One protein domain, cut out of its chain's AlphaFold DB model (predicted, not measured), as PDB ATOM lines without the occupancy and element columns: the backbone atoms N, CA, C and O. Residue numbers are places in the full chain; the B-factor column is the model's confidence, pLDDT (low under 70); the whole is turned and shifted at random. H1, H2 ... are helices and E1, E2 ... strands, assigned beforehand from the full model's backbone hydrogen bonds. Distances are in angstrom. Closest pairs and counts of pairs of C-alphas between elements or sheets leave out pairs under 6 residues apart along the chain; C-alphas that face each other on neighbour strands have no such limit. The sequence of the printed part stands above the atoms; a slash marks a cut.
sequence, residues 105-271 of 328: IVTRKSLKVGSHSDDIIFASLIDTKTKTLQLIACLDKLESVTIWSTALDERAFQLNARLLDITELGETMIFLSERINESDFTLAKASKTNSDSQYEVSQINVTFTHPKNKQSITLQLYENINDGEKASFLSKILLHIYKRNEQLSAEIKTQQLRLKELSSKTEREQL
ATOM      1  N   ILE A 105     -14.502  -1.435 -23.695       41.12
ATOM      2  CA  ILE A 105     -14.422  -0.242 -22.774       41.12
ATOM      3  C   ILE A 105     -15.650  -0.042 -21.808       41.12
ATOM      4  O   ILE A 105     -16.787  -0.324 -22.177       41.12
ATOM      5  N   VAL A 106     -15.463   0.477 -20.570       43.62
ATOM      6  CA  VAL A 106     -16.538   0.751 -19.559       43.62
ATOM      7  C   VAL A 106     -16.448   2.172 -18.974       43.62
ATOM      8  O   VAL A 106     -15.378   2.565 -18.513       43.62
ATOM      9  N   THR A 107     -17.579   2.893 -18.874       39.81
ATOM     10  CA  THR A 107     -17.674   4.273 -18.345       39.81
ATOM     11  C   THR A 107     -18.900   4.484 -17.437       39.81
ATOM     12  O   THR A 107     -19.962   3.914 -17.647       39.81
ATOM     13  N   ARG A 108     -18.802   5.317 -16.391       41.50
ATOM     14  CA  ARG A 108     -19.908   5.564 -15.435       41.50
ATOM     15  C   ARG A 108     -20.489   6.966 -15.616       41.50
ATOM     16  O   ARG A 108     -19.719   7.922 -15.621       41.50
ATOM     17  N   LYS A 109     -21.821   7.107 -15.689       48.44
ATOM     18  CA  LYS A 109     -22.485   8.418 -15.778       48.44
ATOM     19  C   LYS A 109     -23.810   8.450 -15.010       48.44
ATOM     20  O   LYS A 109     -24.674   7.610 -15.212       48.44
ATOM     21  N   SER A 110     -23.984   9.444 -14.143       45.44
ATOM     22  CA  SER A 110     -25.231   9.620 -13.387       45.44
ATOM     23  C   SER A 110     -26.329  10.190 -14.295       45.44
ATOM     24  O   SER A 110     -26.091  11.184 -14.989       45.44
ATOM     25  N   LEU A 111     -27.510   9.565 -14.309       47.72
ATOM     26  CA  LEU A 111     -28.688  10.060 -15.018       47.72
ATOM     27  C   LEU A 111     -29.617  10.760 -14.027       47.72
ATOM     28  O   LEU A 111     -30.079  10.174 -13.053       47.72
ATOM     29  N   LYS A 112     -29.952  12.022 -14.302       46.81
ATOM     30  CA  LYS A 112     -31.043  12.694 -13.590       46.81
ATOM     31  C   LYS A 112     -32.362  12.380 -14.290       46.81
ATOM     32  O   LYS A 112     -32.560  12.813 -15.422       46.81
ATOM     33  N   VAL A 113     -33.254  11.660 -13.615       44.03
ATOM     34  CA  VAL A 113     -34.619  11.377 -14.077       44.03
ATOM     35  C   VAL A 113     -35.591  12.097 -13.139       44.03
ATOM     36  O   VAL A 113     -35.881  11.639 -12.036       44.03
ATOM     37  N   GLY A 114     -36.080  13.269 -13.553       51.97
ATOM     38  CA  GLY A 114     -36.970  14.087 -12.720       51.97
ATOM     39  C   GLY A 114     -36.304  14.538 -11.409       51.97
ATOM     40  O   GLY A 114     -35.210  15.100 -11.428       51.97
ATOM     41  N   SER A 115     -36.961  14.301 -10.268       35.59
ATOM     42  CA  SER A 115     -36.450  14.614  -8.920       35.59
ATOM     43  C   SER A 115     -35.518  13.544  -8.330       35.59
ATOM     44  O   SER A 115     -35.091  13.677  -7.182       35.59
ATOM     45  N   HIS A 116     -35.212  12.474  -9.070       39.06
ATOM     46  CA  HIS A 116     -34.361  11.371  -8.619       39.06
ATOM     47  C   HIS A 116     -33.116  11.243  -9.510       39.06
ATOM     48  O   HIS A 116     -33.167  11.448 -10.725       39.06
ATOM     49  N   SER A 117     -31.963  10.969  -8.897       45.28
ATOM     50  CA  SER A 117     -30.723  10.651  -9.612       45.28
ATOM     51  C   SER A 117     -30.511   9.144  -9.573       45.28
ATOM     52  O   SER A 117     -30.221   8.611  -8.502       45.28
ATOM     53  N   ASP A 118     -30.641   8.490 -10.721       53.88
ATOM     54  CA  ASP A 118     -30.279   7.085 -10.880       53.88
ATOM     55  C   ASP A 118     -28.840   7.026 -11.414       53.88
ATOM     56  O   ASP A 118     -28.495   7.660 -12.416       53.88
ATOM     57  N   ASP A 119     -27.965   6.277 -10.745       46.47
ATOM     58  CA  ASP A 119     -26.617   6.047 -11.255       46.47
ATOM     59  C   ASP A 119     -26.677   4.995 -12.368       46.47
ATOM     60  O   ASP A 119     -27.066   3.850 -12.138       46.47
ATOM     61  N   ILE A 120     -26.273   5.377 -13.586       51.34
ATOM     62  CA  ILE A 120     -26.199   4.462 -14.727       51.34
ATOM     63  C   ILE A 120     -24.743   4.102 -15.004       51.34
ATOM     64  O   ILE A 120     -23.852   4.951 -15.129       51.34
ATOM     65  N   ILE A 121     -24.477   2.806 -15.111       50.12
ATOM     66  CA  ILE A 121     -23.182   2.303 -15.564       50.12
ATOM     67  C   ILE A 121     -23.308   1.995 -17.053       50.12
ATOM     68  O   ILE A 121     -24.137   1.178 -17.440       50.12
ATOM     69  N   PHE A 122     -22.483   2.635 -17.881       46.59
ATOM     70  CA  PHE A 122     -22.384   2.339 -19.305       46.59
ATOM     71  C   PHE A 122     -21.204   1.396 -19.557       46.59
ATOM     72  O   PHE A 122     -20.064   1.682 -19.205       46.59
ATOM     73  N   ALA A 123     -21.444   0.263 -20.196       48.94
ATOM     74  CA  ALA A 123     -20.391  -0.539 -20.798       48.94
ATOM     75  C   ALA A 123     -20.574  -0.480 -22.312       48.94
ATOM     76  O   ALA A 123     -21.651  -0.771 -22.816       48.94
ATOM     77  N   SER A 124     -19.539  -0.079 -23.039       46.50
ATOM     78  CA  SER A 124     -19.548  -0.112 -24.497       46.50
ATOM     79  C   SER A 124     -18.792  -1.352 -24.936       46.50
ATOM     80  O   SER A 124     -17.563  -1.402 -24.839       46.50
ATOM     81  N   LEU A 125     -19.520  -2.364 -25.403       49.34
ATOM     82  CA  LEU A 125     -18.916  -3.534 -26.017       49.34
ATOM     83  C   LEU A 125     -18.747  -3.263 -27.513       49.34
ATOM     84  O   LEU A 125     -19.720  -2.997 -28.218       49.34
ATOM     85  N   ILE A 126     -17.502  -3.308 -27.981       48.16
ATOM     86  CA  ILE A 126     -17.175  -3.225 -29.401       48.16
ATOM     87  C   ILE A 126     -16.748  -4.623 -29.822       48.16
ATOM     88  O   ILE A 126     -15.644  -5.051 -29.498       48.16
ATOM     89  N   ASP A 127     -17.609  -5.341 -30.538       46.78
ATOM     90  CA  ASP A 127     -17.184  -6.585 -31.167       46.78
ATOM     91  C   ASP A 127     -16.483  -6.249 -32.486       46.78
ATOM     92  O   ASP A 127     -17.108  -5.905 -33.490       46.78
ATOM     93  N   THR A 128     -15.155  -6.339 -32.479       41.94
ATOM     94  CA  THR A 128     -14.316  -6.040 -33.646       41.94
ATOM     95  C   THR A 128     -14.476  -7.053 -34.779       41.94
ATOM     96  O   THR A 128     -14.199  -6.710 -35.928       41.94
ATOM     97  N   LYS A 129     -14.950  -8.277 -34.496       43.97
ATOM     98  CA  LYS A 129     -15.185  -9.308 -35.519       43.97
ATOM     99  C   LYS A 129     -16.512  -9.101 -36.228       43.97
ATOM    100  O   LYS A 129     -16.566  -9.230 -37.446       43.97
ATOM    101  N   THR A 130     -17.566  -8.785 -35.480       48.72
ATOM    102  CA  THR A 130     -18.905  -8.569 -36.056       48.72
ATOM    103  C   THR A 130     -19.176  -7.111 -36.416       48.72
ATOM    104  O   THR A 130     -20.198  -6.825 -37.031       48.72
ATOM    105  N   LYS A 131     -18.265  -6.193 -36.061       48.62
ATOM    106  CA  LYS A 131     -18.409  -4.737 -36.235       48.62
ATOM    107  C   LYS A 131     -19.685  -4.185 -35.588       48.62
ATOM    108  O   LYS A 131     -20.223  -3.172 -36.030       48.62
ATOM    109  N   THR A 132     -20.166  -4.840 -34.535       45.09
ATOM    110  CA  THR A 132     -21.356  -4.405 -33.804       45.09
ATOM    111  C   THR A 132     -20.954  -3.579 -32.586       45.09
ATOM    112  O   THR A 132     -20.052  -3.938 -31.824       45.09
ATOM    113  N   LEU A 133     -21.626  -2.438 -32.412       46.44
ATOM    114  CA  LEU A 133     -21.557  -1.641 -31.194       46.44
ATOM    115  C   LEU A 133     -22.748  -1.993 -30.315       46.44
ATOM    116  O   LEU A 133     -23.894  -1.749 -30.691       46.44
ATOM    117  N   GLN A 134     -22.479  -2.514 -29.124       51.53
ATOM    118  CA  GLN A 134     -23.518  -2.758 -28.133       51.53
ATOM    119  C   GLN A 134     -23.262  -1.883 -26.912       51.53
ATOM    120  O   GLN A 134     -22.292  -2.056 -26.174       51.53
ATOM    121  N   LEU A 135     -24.138  -0.897 -26.736       46.75
ATOM    122  CA  LEU A 135     -24.063   0.081 -25.662       46.75
ATOM    123  C   LEU A 135     -24.943  -0.389 -24.504       46.75
ATOM    124  O   LEU A 135     -26.157  -0.243 -24.553       46.75
ATOM    125  N   ILE A 136     -24.336  -0.973 -23.476       51.53
ATOM    126  CA  ILE A 136     -25.038  -1.500 -22.308       51.53
ATOM    127  C   ILE A 136     -25.174  -0.392 -21.275       51.53
ATOM    128  O   ILE A 136     -24.186   0.013 -20.672       51.53
ATOM    129  N   ALA A 137     -26.393   0.075 -21.044       46.16
ATOM    130  CA  ALA A 137     -26.727   0.882 -19.876       46.16
ATOM    131  C   ALA A 137     -27.247  -0.045 -18.772       46.16
ATOM    132  O   ALA A 137     -28.136  -0.843 -19.038       46.16
ATOM    133  N   CYS A 138     -26.710   0.049 -17.559       50.19
ATOM    134  CA  CYS A 138     -27.172  -0.691 -16.386       50.19
ATOM    135  C   CYS A 138     -27.709   0.310 -15.357       50.19
ATOM    136  O   CYS A 138     -26.963   1.193 -14.924       50.19
ATOM    137  N   LEU A 139     -28.995   0.203 -15.016       43.62
ATOM    138  CA  LEU A 139     -29.667   1.032 -14.012       43.62
ATOM    139  C   LEU A 139     -29.481   0.413 -12.624       43.62
ATOM    140  O   LEU A 139     -29.835  -0.744 -12.410       43.62
ATOM    141  N   ASP A 140     -28.934   1.181 -11.683       42.78
ATOM    142  CA  ASP A 140     -28.681   0.721 -10.317       42.78
ATOM    143  C   ASP A 140     -29.946   0.832  -9.444       42.78
ATOM    144  O   ASP A 140     -30.095   1.728  -8.613       42.78
ATOM    145  N   LYS A 141     -30.887  -0.099  -9.644       40.72
ATOM    146  CA  LYS A 141     -31.780  -0.556  -8.572       40.72
ATOM    147  C   LYS A 141     -31.464  -2.025  -8.325       40.72
ATOM    148  O   LYS A 141     -31.595  -2.844  -9.228       40.72
ATOM    149  N   LEU A 142     -31.059  -2.334  -7.091       37.91
ATOM    150  CA  LEU A 142     -30.536  -3.625  -6.608       37.91
ATOM    151  C   LEU A 142     -31.406  -4.869  -6.902       37.91
ATOM    152  O   LEU A 142     -30.965  -5.982  -6.632       37.91
ATOM    153  N   GLU A 143     -32.604  -4.705  -7.460       41.25
ATOM    154  CA  GLU A 143     -33.542  -5.788  -7.766       41.25
ATOM    155  C   GLU A 143     -33.584  -6.168  -9.259       41.25
ATOM    156  O   GLU A 143     -34.014  -7.273  -9.580       41.25
ATOM    157  N   SER A 144     -33.099  -5.326 -10.186       53.84
ATOM    158  CA  SER A 144     -33.149  -5.639 -11.624       53.84
ATOM    159  C   SER A 144     -32.069  -4.921 -12.440       53.84
ATOM    160  O   SER A 144     -32.087  -3.699 -12.574       53.84
ATOM    161  N   VAL A 145     -31.168  -5.686 -13.062       59.50
ATOM    162  CA  VAL A 145     -30.258  -5.169 -14.095       59.50
ATOM    163  C   VAL A 145     -30.992  -5.154 -15.430       59.50
ATOM    164  O   VAL A 145     -31.249  -6.202 -16.022       59.50
ATOM    165  N   THR A 146     -31.310  -3.961 -15.923       65.69
ATOM    166  CA  THR A 146     -31.866  -3.783 -17.266       65.69
ATOM    167  C   THR A 146     -30.740  -3.644 -18.282       65.69
ATOM    168  O   THR A 146     -29.789  -2.907 -18.033       65.69
ATOM    169  N   ILE A 147     -30.842  -4.323 -19.426       70.12
ATOM    170  CA  ILE A 147     -29.914  -4.150 -20.549       70.12
ATOM    171  C   ILE A 147     -30.649  -3.446 -21.668       70.12
ATOM    172  O   ILE A 147     -31.703  -3.893 -22.115       70.12
ATOM    173  N   TRP A 148     -30.018  -2.394 -22.154       75.94
ATOM    174  CA  TRP A 148     -30.475  -1.614 -23.282       75.94
ATOM    175  C   TRP A 148     -29.592  -1.933 -24.482       75.94
ATOM    176  O   TRP A 148     -28.373  -1.987 -24.339       75.94
ATOM    177  N   SER A 149     -30.178  -2.184 -25.649       77.50
ATOM    178  CA  SER A 149     -29.426  -2.403 -26.884       77.50
ATOM    179  C   SER A 149     -30.027  -1.608 -28.033       77.50
ATOM    180  O   SER A 149     -31.224  -1.333 -28.084       77.50
ATOM    181  N   THR A 150     -29.167  -1.207 -28.964       80.31
ATOM    182  CA  THR A 150     -29.599  -0.602 -30.220       80.31
ATOM    183  C   THR A 150     -29.803  -1.706 -31.252       80.31
ATOM    184  O   THR A 150     -28.932  -2.555 -31.426       80.31
ATOM    185  N   ALA A 151     -30.927  -1.690 -31.963       75.19
ATOM    186  CA  ALA A 151     -31.207  -2.614 -33.066       75.19
ATOM    187  C   ALA A 151     -30.747  -2.026 -34.414       75.19
ATOM    188  O   ALA A 151     -31.483  -2.051 -35.397       75.19
ATOM    189  N   LEU A 152     -29.557  -1.416 -34.446       75.62
ATOM    190  CA  LEU A 152     -29.017  -0.845 -35.681       75.62
ATOM    191  C   LEU A 152     -28.230  -1.917 -36.427       75.62
ATOM    192  O   LEU A 152     -27.270  -2.468 -35.889       75.62
ATOM    193  N   ASP A 153     -28.624  -2.178 -37.669       79.94
ATOM    194  CA  ASP A 153     -27.778  -2.904 -38.610       79.94
ATOM    195  C   ASP A 153     -26.620  -2.013 -39.105       79.94
ATOM    196  O   ASP A 153     -26.580  -0.800 -38.864       79.94
ATOM    197  N   GLU A 154     -25.653  -2.615 -39.802       78.75
ATOM    198  CA  GLU A 154     -24.479  -1.900 -40.317       78.75
ATOM    199  C   GLU A 154     -24.873  -0.710 -41.208       78.75
ATOM    200  O   GLU A 154     -24.243   0.346 -41.154       78.75
ATOM    201  N   ARG A 155     -25.948  -0.840 -41.993       82.75
ATOM    202  CA  ARG A 155     -26.391   0.197 -42.929       82.75
ATOM    203  C   ARG A 155     -27.001   1.392 -42.202       82.75
ATOM    204  O   ARG A 155     -26.670   2.533 -42.521       82.75
ATOM    205  N   ALA A 156     -27.878   1.149 -41.233       80.56
ATOM    206  CA  ALA A 156     -28.487   2.177 -40.401       80.56
ATOM    207  C   ALA A 156     -27.424   2.882 -39.549       80.56
ATOM    208  O   ALA A 156     -27.450   4.103 -39.393       80.56
ATOM    209  N   PHE A 157     -26.436   2.127 -39.066       81.38
ATOM    210  CA  PHE A 157     -25.303   2.686 -38.347       81.38
ATOM    211  C   PHE A 157     -24.425   3.575 -39.245       81.38
ATOM    212  O   PHE A 157     -24.115   4.704 -38.866       81.38
ATOM    213  N   GLN A 158     -24.093   3.137 -40.465       81.44
ATOM    214  CA  GLN A 158     -23.365   3.957 -41.444       81.44
ATOM    215  C   GLN A 158     -24.143   5.214 -41.860       81.44
ATOM    216  O   GLN A 158     -23.546   6.266 -42.079       81.44
ATOM    217  N   LEU A 159     -25.473   5.139 -41.965       85.81
ATOM    218  CA  LEU A 159     -26.289   6.313 -42.271       85.81
ATOM    219  C   LEU A 159     -26.207   7.353 -41.145       85.81
ATOM    220  O   LEU A 159     -26.040   8.538 -41.426       85.81
ATOM    221  N   ASN A 160     -26.248   6.907 -39.886       83.69
ATOM    222  CA  ASN A 160     -26.040   7.781 -38.731       83.69
ATOM    223  C   ASN A 160     -24.622   8.367 -38.705       83.69
ATOM    224  O   ASN A 160     -24.465   9.545 -38.409       83.69
ATOM    225  N   ALA A 161     -23.597   7.591 -39.065       85.56
ATOM    226  CA  ALA A 161     -22.224   8.088 -39.168       85.56
ATOM    227  C   ALA A 161     -22.089   9.245 -40.171       85.56
ATOM    228  O   ALA A 161     -21.463  10.263 -39.876       85.56
ATOM    229  N   ARG A 162     -22.754   9.135 -41.328       89.38
ATOM    230  CA  ARG A 162     -22.759  10.195 -42.347       89.38
ATOM    231  C   ARG A 162     -23.404  11.488 -41.861       89.38
ATOM    232  O   ARG A 162     -23.008  12.551 -42.321       89.38
ATOM    233  N   LEU A 163     -24.349  11.422 -40.917       87.38
ATOM    234  CA  LEU A 163     -24.914  12.614 -40.269       87.38
ATOM    235  C   LEU A 163     -23.912  13.355 -39.382       87.38
ATOM    236  O   LEU A 163     -24.256  14.424 -38.895       87.38
ATOM    237  N   LEU A 164     -22.733  12.783 -39.127       86.19
ATOM    238  CA  LEU A 164     -21.625  13.416 -38.412       86.19
ATOM    239  C   LEU A 164     -20.465  13.798 -39.339       86.19
ATOM    240  O   LEU A 164     -19.395  14.142 -38.840       86.19
ATOM    241  N   ASP A 165     -20.651  13.699 -40.658       89.06
ATOM    242  CA  ASP A 165     -19.585  13.775 -41.664       89.06
ATOM    243  C   ASP A 165     -18.497  12.692 -41.489       89.06
ATOM    244  O   ASP A 165     -17.347  12.887 -41.881       89.06
ATOM    245  N   ILE A 166     -18.846  11.535 -40.911       87.56
ATOM    246  CA  ILE A 166     -17.936  10.393 -40.748       87.56
ATOM    247  C   ILE A 166     -18.234   9.360 -41.837       87.56
ATOM    248  O   ILE A 166     -19.350   8.846 -41.947       87.56
ATOM    249  N   THR A 167     -17.234   9.050 -42.663       85.81
ATOM    250  CA  THR A 167     -17.400   8.155 -43.820       85.81
ATOM    251  C   THR A 167     -17.064   6.706 -43.508       85.81
ATOM    252  O   THR A 167     -17.623   5.807 -44.138       85.81
ATOM    253  N   GLU A 168     -16.183   6.466 -42.535       87.44
ATOM    254  CA  GLU A 168     -15.738   5.123 -42.183       87.44
ATOM    255  C   GLU A 168     -16.362   4.621 -40.879       87.44
ATOM    256  O   GLU A 168     -16.454   5.313 -39.860       87.44
ATOM    257  N   LEU A 169     -16.748   3.344 -40.881       79.56
ATOM    258  CA  LEU A 169     -17.302   2.694 -39.697       79.56
ATOM    259  C   LEU A 169     -16.304   2.700 -38.527       79.56
ATOM    260  O   LEU A 169     -16.694   2.926 -37.384       79.56
ATOM    261  N   GLY A 170     -15.014   2.496 -38.814       78.94
ATOM    262  CA  GLY A 170     -13.951   2.526 -37.807       78.94
ATOM    263  C   GLY A 170     -13.840   3.884 -37.112       78.94
ATOM    264  O   GLY A 170     -13.790   3.943 -35.885       78.94
ATOM    265  N   GLU A 171     -13.897   4.975 -37.876       84.81
ATOM    266  CA  GLU A 171     -13.888   6.343 -37.344       84.81
ATOM    267  C   GLU A 171     -15.119   6.634 -36.483       84.81
ATOM    268  O   GLU A 171     -15.014   7.292 -35.451       84.81
ATOM    269  N   THR A 172     -16.278   6.081 -36.846       82.69
ATOM    270  CA  THR A 172     -17.509   6.229 -36.053       82.69
ATOM    271  C   THR A 172     -17.361   5.565 -34.687       82.69
ATOM    272  O   THR A 172     -17.771   6.118 -33.667       82.69
ATOM    273  N   MET A 173     -16.740   4.386 -34.650       79.06
ATOM    274  CA  MET A 173     -16.482   3.657 -33.408       79.06
ATOM    275  C   MET A 173     -15.463   4.378 -32.526       79.06
ATOM    276  O   MET A 173     -15.642   4.430 -31.309       79.06
ATOM    277  N   ILE A 174     -14.431   4.976 -33.129       82.25
ATOM    278  CA  ILE A 174     -13.473   5.840 -32.428       82.25
ATOM    279  C   ILE A 174     -14.200   7.055 -31.847       82.25
ATOM    280  O   ILE A 174     -14.101   7.292 -30.646       82.25
ATOM    281  N   PHE A 175     -14.999   7.758 -32.656       88.06
ATOM    282  CA  PHE A 175     -15.785   8.911 -32.220       88.06
ATOM    283  C   PHE A 175     -16.680   8.571 -31.022       88.06
ATOM    284  O   PHE A 175     -16.633   9.248 -29.995       88.06
ATOM    285  N   LEU A 176     -17.470   7.499 -31.120       84.50
ATOM    286  CA  LEU A 176     -18.355   7.072 -30.036       84.50
ATOM    287  C   LEU A 176     -17.565   6.686 -28.785       84.50
ATOM    288  O   LEU A 176     -17.928   7.104 -27.689       84.50
ATOM    289  N   SER A 177     -16.463   5.952 -28.937       79.06
ATOM    290  CA  SER A 177     -15.570   5.598 -27.831       79.06
ATOM    291  C   SER A 177     -15.014   6.837 -27.123       79.06
ATOM    292  O   SER A 177     -15.078   6.929 -25.898       79.06
ATOM    293  N   GLU A 178     -14.527   7.829 -27.873       83.94
ATOM    294  CA  GLU A 178     -14.035   9.097 -27.328       83.94
ATOM    295  C   GLU A 178     -15.129   9.848 -26.568       83.94
ATOM    296  O   GLU A 178     -14.924  10.225 -25.415       83.94
ATOM    297  N   ARG A 179     -16.318  10.009 -27.169       87.06
ATOM    298  CA  ARG A 179     -17.450  10.683 -26.513       87.06
ATOM    299  C   ARG A 179     -17.884   9.954 -25.240       87.06
ATOM    300  O   ARG A 179     -18.151  10.592 -24.223       87.06
ATOM    301  N   ILE A 180     -17.932   8.622 -25.266       81.00
ATOM    302  CA  ILE A 180     -18.256   7.804 -24.091       81.00
ATOM    303  C   ILE A 180     -17.204   8.019 -23.000       81.00
ATOM    304  O   ILE A 180     -17.578   8.308 -21.865       81.00
ATOM    305  N   ASN A 181     -15.913   7.960 -23.335       72.62
ATOM    306  CA  ASN A 181     -14.808   8.169 -22.393       72.62
ATOM    307  C   ASN A 181     -14.820   9.565 -21.761       72.62
ATOM    308  O   ASN A 181     -14.595   9.701 -20.559       72.62
ATOM    309  N   GLU A 182     -15.139  10.592 -22.543       81.62
ATOM    310  CA  GLU A 182     -15.280  11.972 -22.072       81.62
ATOM    311  C   GLU A 182     -16.582  12.211 -21.294       81.62
ATOM    312  O   GLU A 182     -16.779  13.281 -20.721       81.62
ATOM    313  N   SER A 183     -17.473  11.214 -21.244       79.75
ATOM    314  CA  SER A 183     -18.843  11.373 -20.757       79.75
ATOM    315  C   SER A 183     -19.591  12.497 -21.493       79.75
ATOM    316  O   SER A 183     -20.454  13.153 -20.907       79.75
ATOM    317  N   ASP A 184     -19.297  12.706 -22.774       86.06
ATOM    318  CA  ASP A 184     -19.859  13.744 -23.644       86.06
ATOM    319  C   ASP A 184     -21.010  13.186 -24.499       86.06
ATOM    320  O   ASP A 184     -20.894  12.928 -25.696       86.06
ATOM    321  N   PHE A 185     -22.133  12.920 -23.836       90.69
ATOM    322  CA  PHE A 185     -23.381  12.455 -24.446       90.69
ATOM    323  C   PHE A 185     -24.571  12.816 -23.556       90.69
ATOM    324  O   PHE A 185     -24.411  13.002 -22.349       90.69
ATOM    325  N   THR A 186     -25.778  12.902 -24.101       88.69
ATOM    326  CA  THR A 186     -26.995  13.115 -23.306       88.69
ATOM    327  C   THR A 186     -27.879  11.880 -23.316       88.69
ATOM    328  O   THR A 186     -27.758  11.009 -24.176       88.69
ATOM    329  N   LEU A 187     -28.718  11.778 -22.292       86.56
ATOM    330  CA  LEU A 187     -29.592  10.643 -22.056       86.56
ATOM    331  C   LEU A 187     -30.996  11.163 -21.809       86.56
ATOM    332  O   LEU A 187     -31.195  12.025 -20.952       86.56
ATOM    333  N   ALA A 188     -31.959  10.614 -22.533       87.25
ATOM    334  CA  ALA A 188     -33.364  10.909 -22.335       87.25
ATOM    335  C   ALA A 188     -34.154   9.603 -22.320       87.25
ATOM    336  O   ALA A 188     -34.060   8.805 -23.253       87.25
ATOM    337  N   LYS A 189     -34.947   9.387 -21.268       83.50
ATOM    338  CA  LYS A 189     -35.946   8.319 -21.278       83.50
ATOM    339  C   LYS A 189     -37.057   8.737 -22.238       83.50
ATOM    340  O   LYS A 189     -37.600   9.832 -22.110       83.50
ATOM    341  N   ALA A 190     -37.370   7.875 -23.190       79.19
ATOM    342  CA  ALA A 190     -38.532   8.006 -24.046       79.19
ATOM    343  C   ALA A 190     -39.495   6.873 -23.683       79.19
ATOM    344  O   ALA A 190     -39.099   5.714 -23.608       79.19
ATOM    345  N   SER A 191     -40.753   7.203 -23.431       73.25
ATOM    346  CA  SER A 191     -41.819   6.213 -23.465       73.25
ATOM    347  C   SER A 191     -42.556   6.370 -24.778       73.25
ATOM    348  O   SER A 191     -42.893   7.480 -25.195       73.25
ATOM    349  N   LYS A 192     -42.766   5.251 -25.468       70.38
ATOM    350  CA  LYS A 192     -43.628   5.218 -26.641       70.38
ATOM    351  C   LYS A 192     -44.738   4.221 -26.364       70.38
ATOM    352  O   LYS A 192     -44.490   3.024 -26.238       70.38
ATOM    353  N   THR A 193     -45.955   4.731 -26.248       63.44
ATOM    354  CA  THR A 193     -47.165   3.919 -26.311       63.44
ATOM    355  C   THR A 193     -47.396   3.522 -27.765       63.44
ATOM    356  O   THR A 193     -47.287   4.346 -28.677       63.44
ATOM    357  N   ASN A 194     -47.657   2.236 -28.002       66.38
ATOM    358  CA  ASN A 194     -48.114   1.785 -29.313       66.38
ATOM    359  C   ASN A 194     -49.497   2.386 -29.636       66.38
ATOM    360  O   ASN A 194     -50.207   2.846 -28.741       66.38
ATOM    361  N   SER A 195     -49.883   2.383 -30.916       71.88
ATOM    362  CA  SER A 195     -51.194   2.878 -31.384       71.88
ATOM    363  C   SER A 195     -52.371   2.263 -30.627       71.88
ATOM    364  O   SER A 195     -53.402   2.906 -30.454       71.88
ATOM    365  N   ASP A 196     -52.180   1.044 -30.130       73.12
ATOM    366  CA  ASP A 196     -53.218   0.252 -29.483       73.12
ATOM    367  C   ASP A 196     -53.255   0.473 -27.961       73.12
ATOM    368  O   ASP A 196     -54.084  -0.109 -27.271       73.12
ATOM    369  N   SER A 197     -52.371   1.325 -27.420       68.31
ATOM    370  CA  SER A 197     -52.248   1.648 -25.987       68.31
ATOM    371  C   SER A 197     -52.031   0.438 -25.062       68.31
ATOM    372  O   SER A 197     -52.225   0.545 -23.854       68.31
ATOM    373  N   GLN A 198     -51.631  -0.714 -25.605       55.59
ATOM    374  CA  GLN A 198     -51.504  -1.963 -24.849       55.59
ATOM    375  C   GLN A 198     -50.116  -2.174 -24.239       55.59
ATOM    376  O   GLN A 198     -50.010  -2.879 -23.239       55.59
ATOM    377  N   TYR A 199     -49.060  -1.569 -24.796       59.44
ATOM    378  CA  TYR A 199     -47.698  -1.743 -24.285       59.44
ATOM    379  C   TYR A 199     -46.913  -0.432 -24.319       59.44
ATOM    380  O   TYR A 199     -46.830   0.242 -25.350       59.44
ATOM    381  N   GLU A 200     -46.312  -0.088 -23.181       63.69
ATOM    382  CA  GLU A 200     -45.325   0.981 -23.076       63.69
ATOM    383  C   GLU A 200     -43.945   0.368 -23.328       63.69
ATOM    384  O   GLU A 200     -43.397  -0.341 -22.482       63.69
ATOM    385  N   VAL A 201     -43.381   0.609 -24.514       67.38
ATOM    386  CA  VAL A 201     -41.983   0.248 -24.754       67.38
ATOM    387  C   VAL A 201     -41.147   1.311 -24.065       67.38
ATOM    388  O   VAL A 201     -41.112   2.472 -24.487       67.38
ATOM    389  N   SER A 202     -40.495   0.919 -22.975       78.56
ATOM    390  CA  SER A 202     -39.482   1.767 -22.371       78.56
ATOM    391  C   SER A 202     -38.318   1.859 -23.361       78.56
ATOM    392  O   SER A 202     -37.843   0.842 -23.860       78.56
ATOM    393  N   GLN A 203     -37.903   3.083 -23.685       84.81
ATOM    394  CA  GLN A 203     -36.823   3.395 -24.616       84.81
ATOM    395  C   GLN A 203     -35.854   4.378 -23.944       84.81
ATOM    396  O   GLN A 203     -36.257   5.271 -23.191       84.81
ATOM    397  N   ILE A 204     -34.559   4.246 -24.219       86.31
ATOM    398  CA  ILE A 204     -33.550   5.231 -23.822       86.31
ATOM    399  C   ILE A 204     -32.913   5.803 -25.079       86.31
ATOM    400  O   ILE A 204     -32.352   5.078 -25.893       86.31
ATOM    401  N   ASN A 205     -32.969   7.119 -25.222       88.69
ATOM    402  CA  ASN A 205     -32.263   7.840 -26.266       88.69
ATOM    403  C   ASN A 205     -30.900   8.274 -25.738       88.69
ATOM    404  O   ASN A 205     -30.818   8.964 -24.719       88.69
ATOM    405  N   VAL A 206     -29.843   7.884 -26.445       89.88
ATOM    406  CA  VAL A 206     -28.472   8.322 -26.184       89.88
ATOM    407  C   VAL A 206     -28.034   9.222 -27.320       89.88
ATOM    408  O   VAL A 206     -27.906   8.766 -28.456       89.88
ATOM    409  N   THR A 207     -27.808  10.497 -27.030       91.81
ATOM    410  CA  THR A 207     -27.441  11.480 -28.049       91.81
ATOM    411  C   THR A 207     -25.979  11.872 -27.915       91.81
ATOM    412  O   THR A 207     -25.550  12.347 -26.863       91.81
ATOM    413  N   PHE A 208     -25.224  11.711 -28.997       91.75
ATOM    414  CA  PHE A 208     -23.836  12.140 -29.120       91.75
ATOM    415  C   PHE A 208     -23.779  13.363 -30.024       91.75
ATOM    416  O   PHE A 208     -24.292  13.314 -31.140       91.75
ATOM    417  N   THR A 209     -23.150  14.440 -29.561       91.50
ATOM    418  CA  THR A 209     -22.981  15.672 -30.339       91.50
ATOM    419  C   THR A 209     -21.532  15.791 -30.776       91.50
ATOM    420  O   THR A 209     -20.616  15.747 -29.958       91.50
ATOM    421  N   HIS A 210     -21.303  15.946 -32.074       90.81
ATOM    422  CA  HIS A 210     -19.963  16.102 -32.601       90.81
ATOM    423  C   HIS A 210     -19.409  17.500 -32.259       90.81
ATOM    424  O   HIS A 210     -20.072  18.521 -32.486       90.81
ATOM    425  N   PRO A 211     -18.189  17.590 -31.696       87.50
ATOM    426  CA  PRO A 211     -17.703  18.822 -31.081       87.50
ATOM    427  C   PRO A 211     -17.477  19.956 -32.088       87.50
ATOM    428  O   PRO A 211     -17.650  21.123 -31.718       87.50
ATOM    429  N   LYS A 212     -17.117  19.629 -33.340       88.88
ATOM    430  CA  LYS A 212     -16.748  20.612 -34.375       88.88
ATOM    431  C   LYS A 212     -17.958  21.180 -35.120       88.88
ATOM    432  O   LYS A 212     -18.135  22.391 -35.141       88.88
ATOM    433  N   ASN A 213     -18.785  20.318 -35.709       91.56
ATOM    434  CA  ASN A 213     -19.910  20.720 -36.571       91.56
ATOM    435  C   ASN A 213     -21.258  20.799 -35.825       91.56
ATOM    436  O   ASN A 213     -22.247  21.217 -36.414       91.56
ATOM    437  N   LYS A 214     -21.304  20.425 -34.535       92.75
ATOM    438  CA  LYS A 214     -22.508  20.427 -33.680       92.75
ATOM    439  C   LYS A 214     -23.647  19.522 -34.162       92.75
ATOM    440  O   LYS A 214     -24.722  19.535 -33.563       92.75
ATOM    441  N   GLN A 215     -23.418  18.703 -35.186       92.75
ATOM    442  CA  GLN A 215     -24.358  17.662 -35.579       92.75
ATOM    443  C   GLN A 215     -24.460  16.625 -34.465       92.75
ATOM    444  O   GLN A 215     -23.511  16.411 -33.708       92.75
ATOM    445  N   SER A 216     -25.630  16.010 -34.325       92.25
ATOM    446  CA  SER A 216     -25.871  15.027 -33.275       92.25
ATOM    447  C   SER A 216     -26.480  13.762 -33.849       92.25
ATOM    448  O   SER A 216     -27.374  13.829 -34.688       92.25
ATOM    449  N   ILE A 217     -26.037  12.617 -33.342       91.75
ATOM    450  CA  ILE A 217     -26.673  11.322 -33.585       91.75
ATOM    451  C   ILE A 217     -27.386  10.886 -32.319       91.75
ATOM    452  O   ILE A 217     -26.850  11.024 -31.223       91.75
ATOM    453  N   THR A 218     -28.597  10.361 -32.467       91.00
ATOM    454  CA  THR A 218     -29.354   9.797 -31.350       91.00
ATOM    455  C   THR A 218     -29.541   8.312 -31.586       91.00
ATOM    456  O   THR A 218     -30.221   7.910 -32.526       91.00
ATOM    457  N   LEU A 219     -28.929   7.504 -30.728       89.19
ATOM    458  CA  LEU A 219     -29.110   6.064 -30.708       89.19
ATOM    459  C   LEU A 219     -30.311   5.743 -29.826       89.19
ATOM    460  O   LEU A 219     -30.373   6.150 -28.664       89.19
ATOM    461  N   GLN A 220     -31.268   5.023 -30.395       87.25
ATOM    462  CA  GLN A 220     -32.437   4.543 -29.677       87.25
ATOM    463  C   GLN A 220     -32.120   3.166 -29.118       87.25
ATOM    464  O   GLN A 220     -31.902   2.217 -29.870       87.25
ATOM    465  N   LEU A 221     -32.060   3.075 -27.796       86.25
ATOM    466  CA  LEU A 221     -31.872   1.820 -27.099       86.25
ATOM    467  C   LEU A 221     -33.217   1.299 -26.617       86.25
ATOM    468  O   LEU A 221     -34.006   2.036 -26.024       86.25
ATOM    469  N   TYR A 222     -33.425   0.011 -26.823       82.06
ATOM    470  CA  TYR A 222     -34.599  -0.716 -26.377       82.06
ATOM    471  C   TYR A 222     -34.191  -1.667 -25.263       82.06
ATOM    472  O   TYR A 222     -33.078  -2.202 -25.269       82.06
ATOM    473  N   GLU A 223     -35.078  -1.859 -24.295       80.06
ATOM    474  CA  GLU A 223     -34.888  -2.883 -23.281       80.06
ATOM    475  C   GLU A 223     -34.893  -4.244 -23.980       80.06
ATOM    476  O   GLU A 223     -35.849  -4.597 -24.672       80.06
ATOM    477  N   ASN A 224     -33.804  -5.002 -23.845       69.38
ATOM    478  CA  ASN A 224     -33.811  -6.386 -24.298       69.38
ATOM    479  C   ASN A 224     -34.824  -7.139 -23.421       69.38
ATOM    480  O   ASN A 224     -34.820  -6.938 -22.217       69.38
ATOM    481  N   ILE A 225     -35.714  -7.958 -23.978       63.19
ATOM    482  CA  ILE A 225     -36.821  -8.566 -23.212       63.19
ATOM    483  C   ILE A 225     -36.488 -10.007 -22.793       63.19
ATOM    484  O   ILE A 225     -37.038 -10.510 -21.819       63.19
ATOM    485  N   ASN A 226     -35.536 -10.671 -23.457       77.00
ATOM    486  CA  ASN A 226     -35.241 -12.079 -23.196       77.00
ATOM    487  C   ASN A 226     -34.212 -12.251 -22.064       77.00
ATOM    488  O   ASN A 226     -33.013 -12.063 -22.268       77.00
ATOM    489  N   ASP A 227     -34.667 -12.659 -20.877       71.88
ATOM    490  CA  ASP A 227     -33.811 -12.838 -19.694       71.88
ATOM    491  C   ASP A 227     -32.686 -13.871 -19.881       71.88
ATOM    492  O   ASP A 227     -31.594 -13.703 -19.330       71.88
ATOM    493  N   GLY A 228     -32.895 -14.902 -20.708       70.88
ATOM    494  CA  GLY A 228     -31.856 -15.886 -21.030       70.88
ATOM    495  C   GLY A 228     -30.724 -15.283 -21.867       70.88
ATOM    496  O   GLY A 228     -29.539 -15.476 -21.574       70.88
ATOM    497  N   GLU A 229     -31.079 -14.487 -22.877       69.62
ATOM    498  CA  GLU A 229     -30.110 -13.745 -23.688       69.62
ATOM    499  C   GLU A 229     -29.433 -12.641 -22.877       69.62
ATOM    500  O   GLU A 229     -28.215 -12.495 -22.977       69.62
ATOM    501  N   LYS A 230     -30.172 -11.934 -22.007       69.12
ATOM    502  CA  LYS A 230     -29.608 -10.953 -21.066       69.12
ATOM    503  C   LYS A 230     -28.533 -11.577 -20.188       69.12
ATOM    504  O   LYS A 230     -27.429 -11.045 -20.113       69.12
ATOM    505  N   ALA A 231     -28.832 -12.699 -19.532       63.22
ATOM    506  CA  ALA A 231     -27.902 -13.349 -18.615       63.22
ATOM    507  C   ALA A 231     -26.644 -13.844 -19.341       63.22
ATOM    508  O   ALA A 231     -25.526 -13.619 -18.869       63.22
ATOM    509  N   SER A 232     -26.810 -14.462 -20.516       69.69
ATOM    510  CA  SER A 232     -25.701 -14.895 -21.379       69.69
ATOM    511  C   SER A 232     -24.851 -13.712 -21.847       69.69
ATOM    512  O   SER A 232     -23.620 -13.756 -21.805       69.69
ATOM    513  N   PHE A 233     -25.496 -12.619 -22.242       64.94
ATOM    514  CA  PHE A 233     -24.832 -11.420 -22.728       64.94
ATOM    515  C   PHE A 233     -24.075 -10.679 -21.621       64.94
ATOM    516  O   PHE A 233     -22.886 -10.405 -21.788       64.94
ATOM    517  N   LEU A 234     -24.703 -10.446 -20.461       61.44
ATOM    518  CA  LEU A 234     -24.034  -9.901 -19.273       61.44
ATOM    519  C   LEU A 234     -22.853 -10.768 -18.886       61.44
ATOM    520  O   LEU A 234     -21.760 -10.253 -18.706       61.44
ATOM    521  N   SER A 235     -23.036 -12.083 -18.832       59.03
ATOM    522  CA  SER A 235     -21.949 -13.011 -18.532       59.03
ATOM    523  C   SER A 235     -20.753 -12.810 -19.467       59.03
ATOM    524  O   SER A 235     -19.623 -12.721 -18.989       59.03
ATOM    525  N   LYS A 236     -20.993 -12.658 -20.778       62.38
ATOM    526  CA  LYS A 236     -19.948 -12.409 -21.785       62.38
ATOM    527  C   LYS A 236     -19.267 -11.057 -21.599       62.38
ATOM    528  O   LYS A 236     -18.044 -11.032 -21.512       62.38
ATOM    529  N   ILE A 237     -20.024  -9.959 -21.507       60.53
ATOM    530  CA  ILE A 237     -19.463  -8.618 -21.268       60.53
ATOM    531  C   ILE A 237     -18.633  -8.648 -19.999       60.53
ATOM    532  O   ILE A 237     -17.489  -8.244 -19.958       60.53
ATOM    533  N   LEU A 238     -19.200  -9.135 -18.916       52.94
ATOM    534  CA  LEU A 238     -18.601  -8.955 -17.618       52.94
ATOM    535  C   LEU A 238     -17.340  -9.821 -17.424       52.94
ATOM    536  O   LEU A 238     -16.349  -9.344 -16.866       52.94
ATOM    537  N   LEU A 239     -17.339 -11.051 -17.953       56.34
ATOM    538  CA  LEU A 239     -16.141 -11.892 -18.094       56.34
ATOM    539  C   LEU A 239     -15.029 -11.162 -18.836       56.34
ATOM    540  O   LEU A 239     -13.842 -11.219 -18.507       56.34
ATOM    541  N   HIS A 240     -15.444 -10.410 -19.825       51.00
ATOM    542  CA  HIS A 240     -14.539  -9.680 -20.638       51.00
ATOM    543  C   HIS A 240     -13.923  -8.470 -19.878       51.00
ATOM    544  O   HIS A 240     -12.724  -8.211 -20.051       51.00
ATOM    545  N   ILE A 241     -14.654  -7.833 -18.936       55.56
ATOM    546  CA  ILE A 241     -14.204  -6.653 -18.125       55.56
ATOM    547  C   ILE A 241     -13.037  -7.063 -17.291       55.56
ATOM    548  O   ILE A 241     -12.012  -6.383 -17.210       55.56
ATOM    549  N   TYR A 242     -13.201  -8.225 -16.705       56.00
ATOM    550  CA  TYR A 242     -12.193  -8.822 -15.890       56.00
ATOM    551  C   TYR A 242     -10.894  -9.069 -16.652       56.00
ATOM    552  O   TYR A 242      -9.846  -8.616 -16.196       56.00
ATOM    553  N   LYS A 243     -10.954  -9.706 -17.830       57.22
ATOM    554  CA  LYS A 243      -9.748 -10.010 -18.613       57.22
ATOM    555  C   LYS A 243      -8.957  -8.756 -18.961       57.22
ATOM    556  O   LYS A 243      -7.739  -8.734 -18.787       57.22
ATOM    557  N   ARG A 244      -9.640  -7.691 -19.390       69.38
ATOM    558  CA  ARG A 244      -8.962  -6.432 -19.713       69.38
ATOM    559  C   ARG A 244      -8.394  -5.752 -18.469       69.38
ATOM    560  O   ARG A 244      -7.278  -5.246 -18.514       69.38
ATOM    561  N   ASN A 245      -9.109  -5.776 -17.345       57.47
ATOM    562  CA  ASN A 245      -8.611  -5.216 -16.086       57.47
ATOM    563  C   ASN A 245      -7.380  -5.961 -15.551       57.47
ATOM    564  O   ASN A 245      -6.477  -5.329 -14.999       57.47
ATOM    565  N   GLU A 246      -7.321  -7.283 -15.719       69.75
ATOM    566  CA  GLU A 246      -6.151  -8.087 -15.358       69.75
ATOM    567  C   GLU A 246      -4.939  -7.708 -16.221       69.75
ATOM    568  O   GLU A 246      -3.864  -7.428 -15.682       69.75
ATOM    569  N   GLN A 247      -5.130  -7.593 -17.541       69.62
ATOM    570  CA  GLN A 247      -4.097  -7.123 -18.469       69.62
ATOM    571  C   GLN A 247      -3.610  -5.714 -18.117       69.62
ATOM    572  O   GLN A 247      -2.412  -5.511 -17.945       69.62
ATOM    573  N   LEU A 248      -4.525  -4.759 -17.923       66.75
ATOM    574  CA  LEU A 248      -4.186  -3.387 -17.537       66.75
ATOM    575  C   LEU A 248      -3.421  -3.346 -16.209       66.75
ATOM    576  O   LEU A 248      -2.446  -2.611 -16.074       66.75
ATOM    577  N   SER A 249      -3.808  -4.168 -15.233       70.31
ATOM    578  CA  SER A 249      -3.095  -4.263 -13.954       70.31
ATOM    579  C   SER A 249      -1.671  -4.805 -14.130       70.31
ATOM    580  O   SER A 249      -0.736  -4.314 -13.488       70.31
ATOM    581  N   ALA A 250      -1.480  -5.788 -15.013       81.19
ATOM    582  CA  ALA A 250      -0.165  -6.325 -15.355       81.19
ATOM    583  C   ALA A 250       0.696  -5.308 -16.128       81.19
ATOM    584  O   ALA A 250       1.884  -5.149 -15.822       81.19
ATOM    585  N   GLU A 251       0.105  -4.575 -17.075       84.69
ATOM    586  CA  GLU A 251       0.746  -3.482 -17.816       84.69
ATOM    587  C   GLU A 251       1.209  -2.375 -16.858       84.69
ATOM    588  O   GLU A 251       2.384  -2.002 -16.870       84.69
ATOM    589  N   ILE A 252       0.335  -1.921 -15.952       81.94
ATOM    590  CA  ILE A 252       0.656  -0.917 -14.927       81.94
ATOM    591  C   ILE A 252       1.806  -1.398 -14.039       81.94
ATOM    592  O   ILE A 252       2.762  -0.658 -13.805       81.94
ATOM    593  N   LYS A 253       1.766  -2.650 -13.566       88.75
ATOM    594  CA  LYS A 253       2.844  -3.222 -12.744       88.75
ATOM    595  C   LYS A 253       4.175  -3.256 -13.501       88.75
ATOM    596  O   LYS A 253       5.218  -2.941 -12.928       88.75
ATOM    597  N   THR A 254       4.139  -3.591 -14.787       94.62
ATOM    598  CA  THR A 254       5.320  -3.602 -15.662       94.62
ATOM    599  C   THR A 254       5.880  -2.193 -15.857       94.62
ATOM    600  O   THR A 254       7.087  -1.985 -15.734       94.62
ATOM    601  N   GLN A 255       5.022  -1.199 -16.090       91.75
ATOM    602  CA  GLN A 255       5.429   0.204 -16.201       91.75
ATOM    603  C   GLN A 255       6.034   0.729 -14.890       91.75
ATOM    604  O   GLN A 255       7.072   1.388 -14.911       91.75
ATOM    605  N   GLN A 256       5.453   0.377 -13.740       91.62
ATOM    606  CA  GLN A 256       5.993   0.735 -12.426       91.62
ATOM    607  C   GLN A 256       7.383   0.135 -12.177       91.62
ATOM    608  O   GLN A 256       8.238   0.801 -11.596       91.62
ATOM    609  N   LEU A 257       7.631  -1.104 -12.616       97.12
ATOM    610  CA  LEU A 257       8.959  -1.721 -12.534       97.12
ATOM    611  C   LEU A 257       9.974  -0.988 -13.417       97.12
ATOM    612  O   LEU A 257      11.042  -0.627 -12.929       97.12
ATOM    613  N   ARG A 258       9.611  -0.667 -14.666       96.62
ATOM    614  CA  ARG A 258      10.470   0.113 -15.576       96.62
ATOM    615  C   ARG A 258      10.827   1.487 -15.004       96.62
ATOM    616  O   ARG A 258      11.980   1.901 -15.078       96.62
ATOM    617  N   LEU A 259       9.864   2.181 -14.394       96.31
ATOM    618  CA  LEU A 259      10.108   3.474 -13.747       96.31
ATOM    619  C   LEU A 259      11.069   3.356 -12.554       96.31
ATOM    620  O   LEU A 259      11.944   4.204 -12.394       96.31
ATOM    621  N   LYS A 260      10.957   2.292 -11.748       97.19
ATOM    622  CA  LYS A 260      11.899   2.027 -10.645       97.19
ATOM    623  C   LYS A 260      13.315   1.762 -11.151       97.19
ATOM    624  O   LYS A 260      14.271   2.292 -10.590       97.19
ATOM    625  N   GLU A 261      13.459   0.981 -12.218       97.94
ATOM    626  CA  GLU A 261      14.762   0.717 -12.836       97.94
ATOM    627  C   GLU A 261      15.402   1.996 -13.383       97.94
ATOM    628  O   GLU A 261      16.581   2.243 -13.129       97.94
ATOM    629  N   LEU A 262      14.629   2.837 -14.075       97.69
ATOM    630  CA  LEU A 262      15.099   4.129 -14.579       97.69
ATOM    631  C   LEU A 262      15.535   5.062 -13.446       97.69
ATOM    632  O   LEU A 262      16.640   5.589 -13.507       97.69
ATOM    633  N   SER A 263      14.737   5.179 -12.379       97.00
ATOM    634  CA  SER A 263      15.103   5.963 -11.188       97.00
ATOM    635  C   SER A 263      16.433   5.494 -10.593       97.00
ATOM    636  O   SER A 263      17.323   6.300 -10.337       97.00
ATOM    637  N   SER A 264      16.612   4.173 -10.457       97.00
ATOM    638  CA  SER A 264      17.851   3.599  -9.921       97.00
ATOM    639  C   SER A 264      19.073   3.845 -10.818       97.00
ATOM    640  O   SER A 264      20.191   3.983 -10.320       97.00
ATOM    641  N   LYS A 265      18.888   3.914 -12.146       97.06
ATOM    642  CA  LYS A 265      19.959   4.260 -13.094       97.06
ATOM    643  C   LYS A 265      20.346   5.731 -12.967       97.06
ATOM    644  O   LYS A 265      21.533   6.020 -12.859       97.06
ATOM    645  N   THR A 266      19.364   6.628 -12.893       96.44
ATOM    646  CA  THR A 266      19.600   8.067 -12.717       96.44
ATOM    647  C   THR A 266      20.339   8.370 -11.410       96.44
ATOM    648  O   THR A 266      21.299   9.135 -11.422       96.44
ATOM    649  N   GLU A 267      19.974   7.724 -10.299       96.12
ATOM    650  CA  GLU A 267      20.689   7.869  -9.018       96.12
ATOM    651  C   GLU A 267      22.157   7.420  -9.116       96.12
ATOM    652  O   GLU A 267      23.061   8.095  -8.620       96.12
ATOM    653  N   ARG A 268      22.426   6.302  -9.805       95.31
ATOM    654  CA  ARG A 268      23.799   5.814 -10.029       95.31
ATOM    655  C   ARG A 268      24.619   6.763 -10.903       95.31
ATOM    656  O   ARG A 268      25.813   6.925 -10.655       95.31
ATOM    657  N   GLU A 269      24.011   7.376 -11.912       94.62
ATOM    658  CA  GLU A 269      24.671   8.359 -12.778       94.62
ATOM    659  C   GLU A 269      24.986   9.662 -12.033       94.62
ATOM    660  O   GLU A 269      26.091  10.184 -12.171       94.62
ATOM    661  N   GLN A 270      24.078  10.136 -11.173       92.44
ATOM    662  CA  GLN A 270      24.316  11.301 -10.312       92.44
ATOM    663  C   GLN A 270      25.445  11.060  -9.300       92.44
ATOM    664  O   GLN A 270      26.301  11.920  -9.094       92.44
ATOM    665  N   LEU A 271      25.505   9.867  -8.699       91.00
ATOM    666  CA  LEU A 271      26.612   9.506  -7.812       91.00
ATOM    667  C   LEU A 271      27.949   9.484  -8.563       91.00
ATOM    668  O   LEU A 271      28.946   9.994  -8.051       91.00
TER     669      LEU A 271
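What this domain is: This is residues 105 to 271 of the 328 residues of the protein "Hypothetical protein" of Rotaria sordida (UniProt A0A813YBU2). Two small, strongly twisted sheets meet edge to edge at E3 and E4 in a compact body, and one very long helix, H3, crosses a face of the sheet E1 E2 E3 before its residues 245 to 271 stick out as a straight arm. H2 packs on the opposite face of that sheet, and the short H1 sits at the beginning of H2. The printed part has 167 residues with three named helices and seven named strands, in the order E1 E2 E3 E4 H1 H2 E5 E6 E7 H3; both sheets, E4 E7 E6 E5 and E1 E2 E3, are antiparallel, and the class is mixed. The whole is loose, with a radius of gyration of the C-alphas of 20.4 A and spans of 83 by 41 by 37 A, the arm making the length.

How they stand to each other: The larger sheet runs E4, residues 148 to 150, E7, 216 to 223, E6, 200 to 209, and E5, 186 to 193. E5 E6 E7 is a meander, each strand the antiparallel neighbour of the one before; N 190 and O 203 are 2.8 A apart, N 206 and O 219 2.9 A. Between E4 and E7, N 149 and O 222 are 2.9 A apart. The other sheet is a meander too: E1, residues 105 to 113, E2, 116 to 127, and E3, 132 to 139, with N 107 and O 122 at 2.8 A and N 123 and O 136 at 2.8 A. The closest C-alphas of E3 and E4 are those of Ile 136 and Trp 148, 5.5 A apart. H3, residues 227 to 271, is on the sheet E1 E2 E3 at a height of 6.7 A, across the strands at 78 degrees to E2 on the local plane; its closest C-alpha to E2 is Ile 237, 7.0 A from that of Leu 125. H2, residues 169 to 181, is on the opposite face, over E2 at a height of 10.0 A. H1, residues 154 to 162, only just touches H2, with 3 pairs of C-alphas within 8 A, the closest Ala 161 and Thr 172 at 5.9 A. In H1, H2 and H3 every O i to N i+4 pair is within hydrogen-bond range.

Where its parts are: E1 begins at C-alpha 105 (-14.422, -0.242, -22.774) and is 24.9 A long; E2 is 33.6 A and E6 27.7 A. H3 is 65.5 A long, from C-alpha 227 (-33.811, -12.838, -19.694) to C-alpha 271 (26.612, 9.506, -7.812).

The domain as a whole: The C-alphas of Asp 196 and Leu 271 are the farthest apart, 83.2 A. The printed part has no cut, and no link is long. The mean pLDDT of the printed part is 71.8; it is under 70 at residues 105 to 146, 193 to 194, 197 to 201, 224 to 225 and 229 to 248.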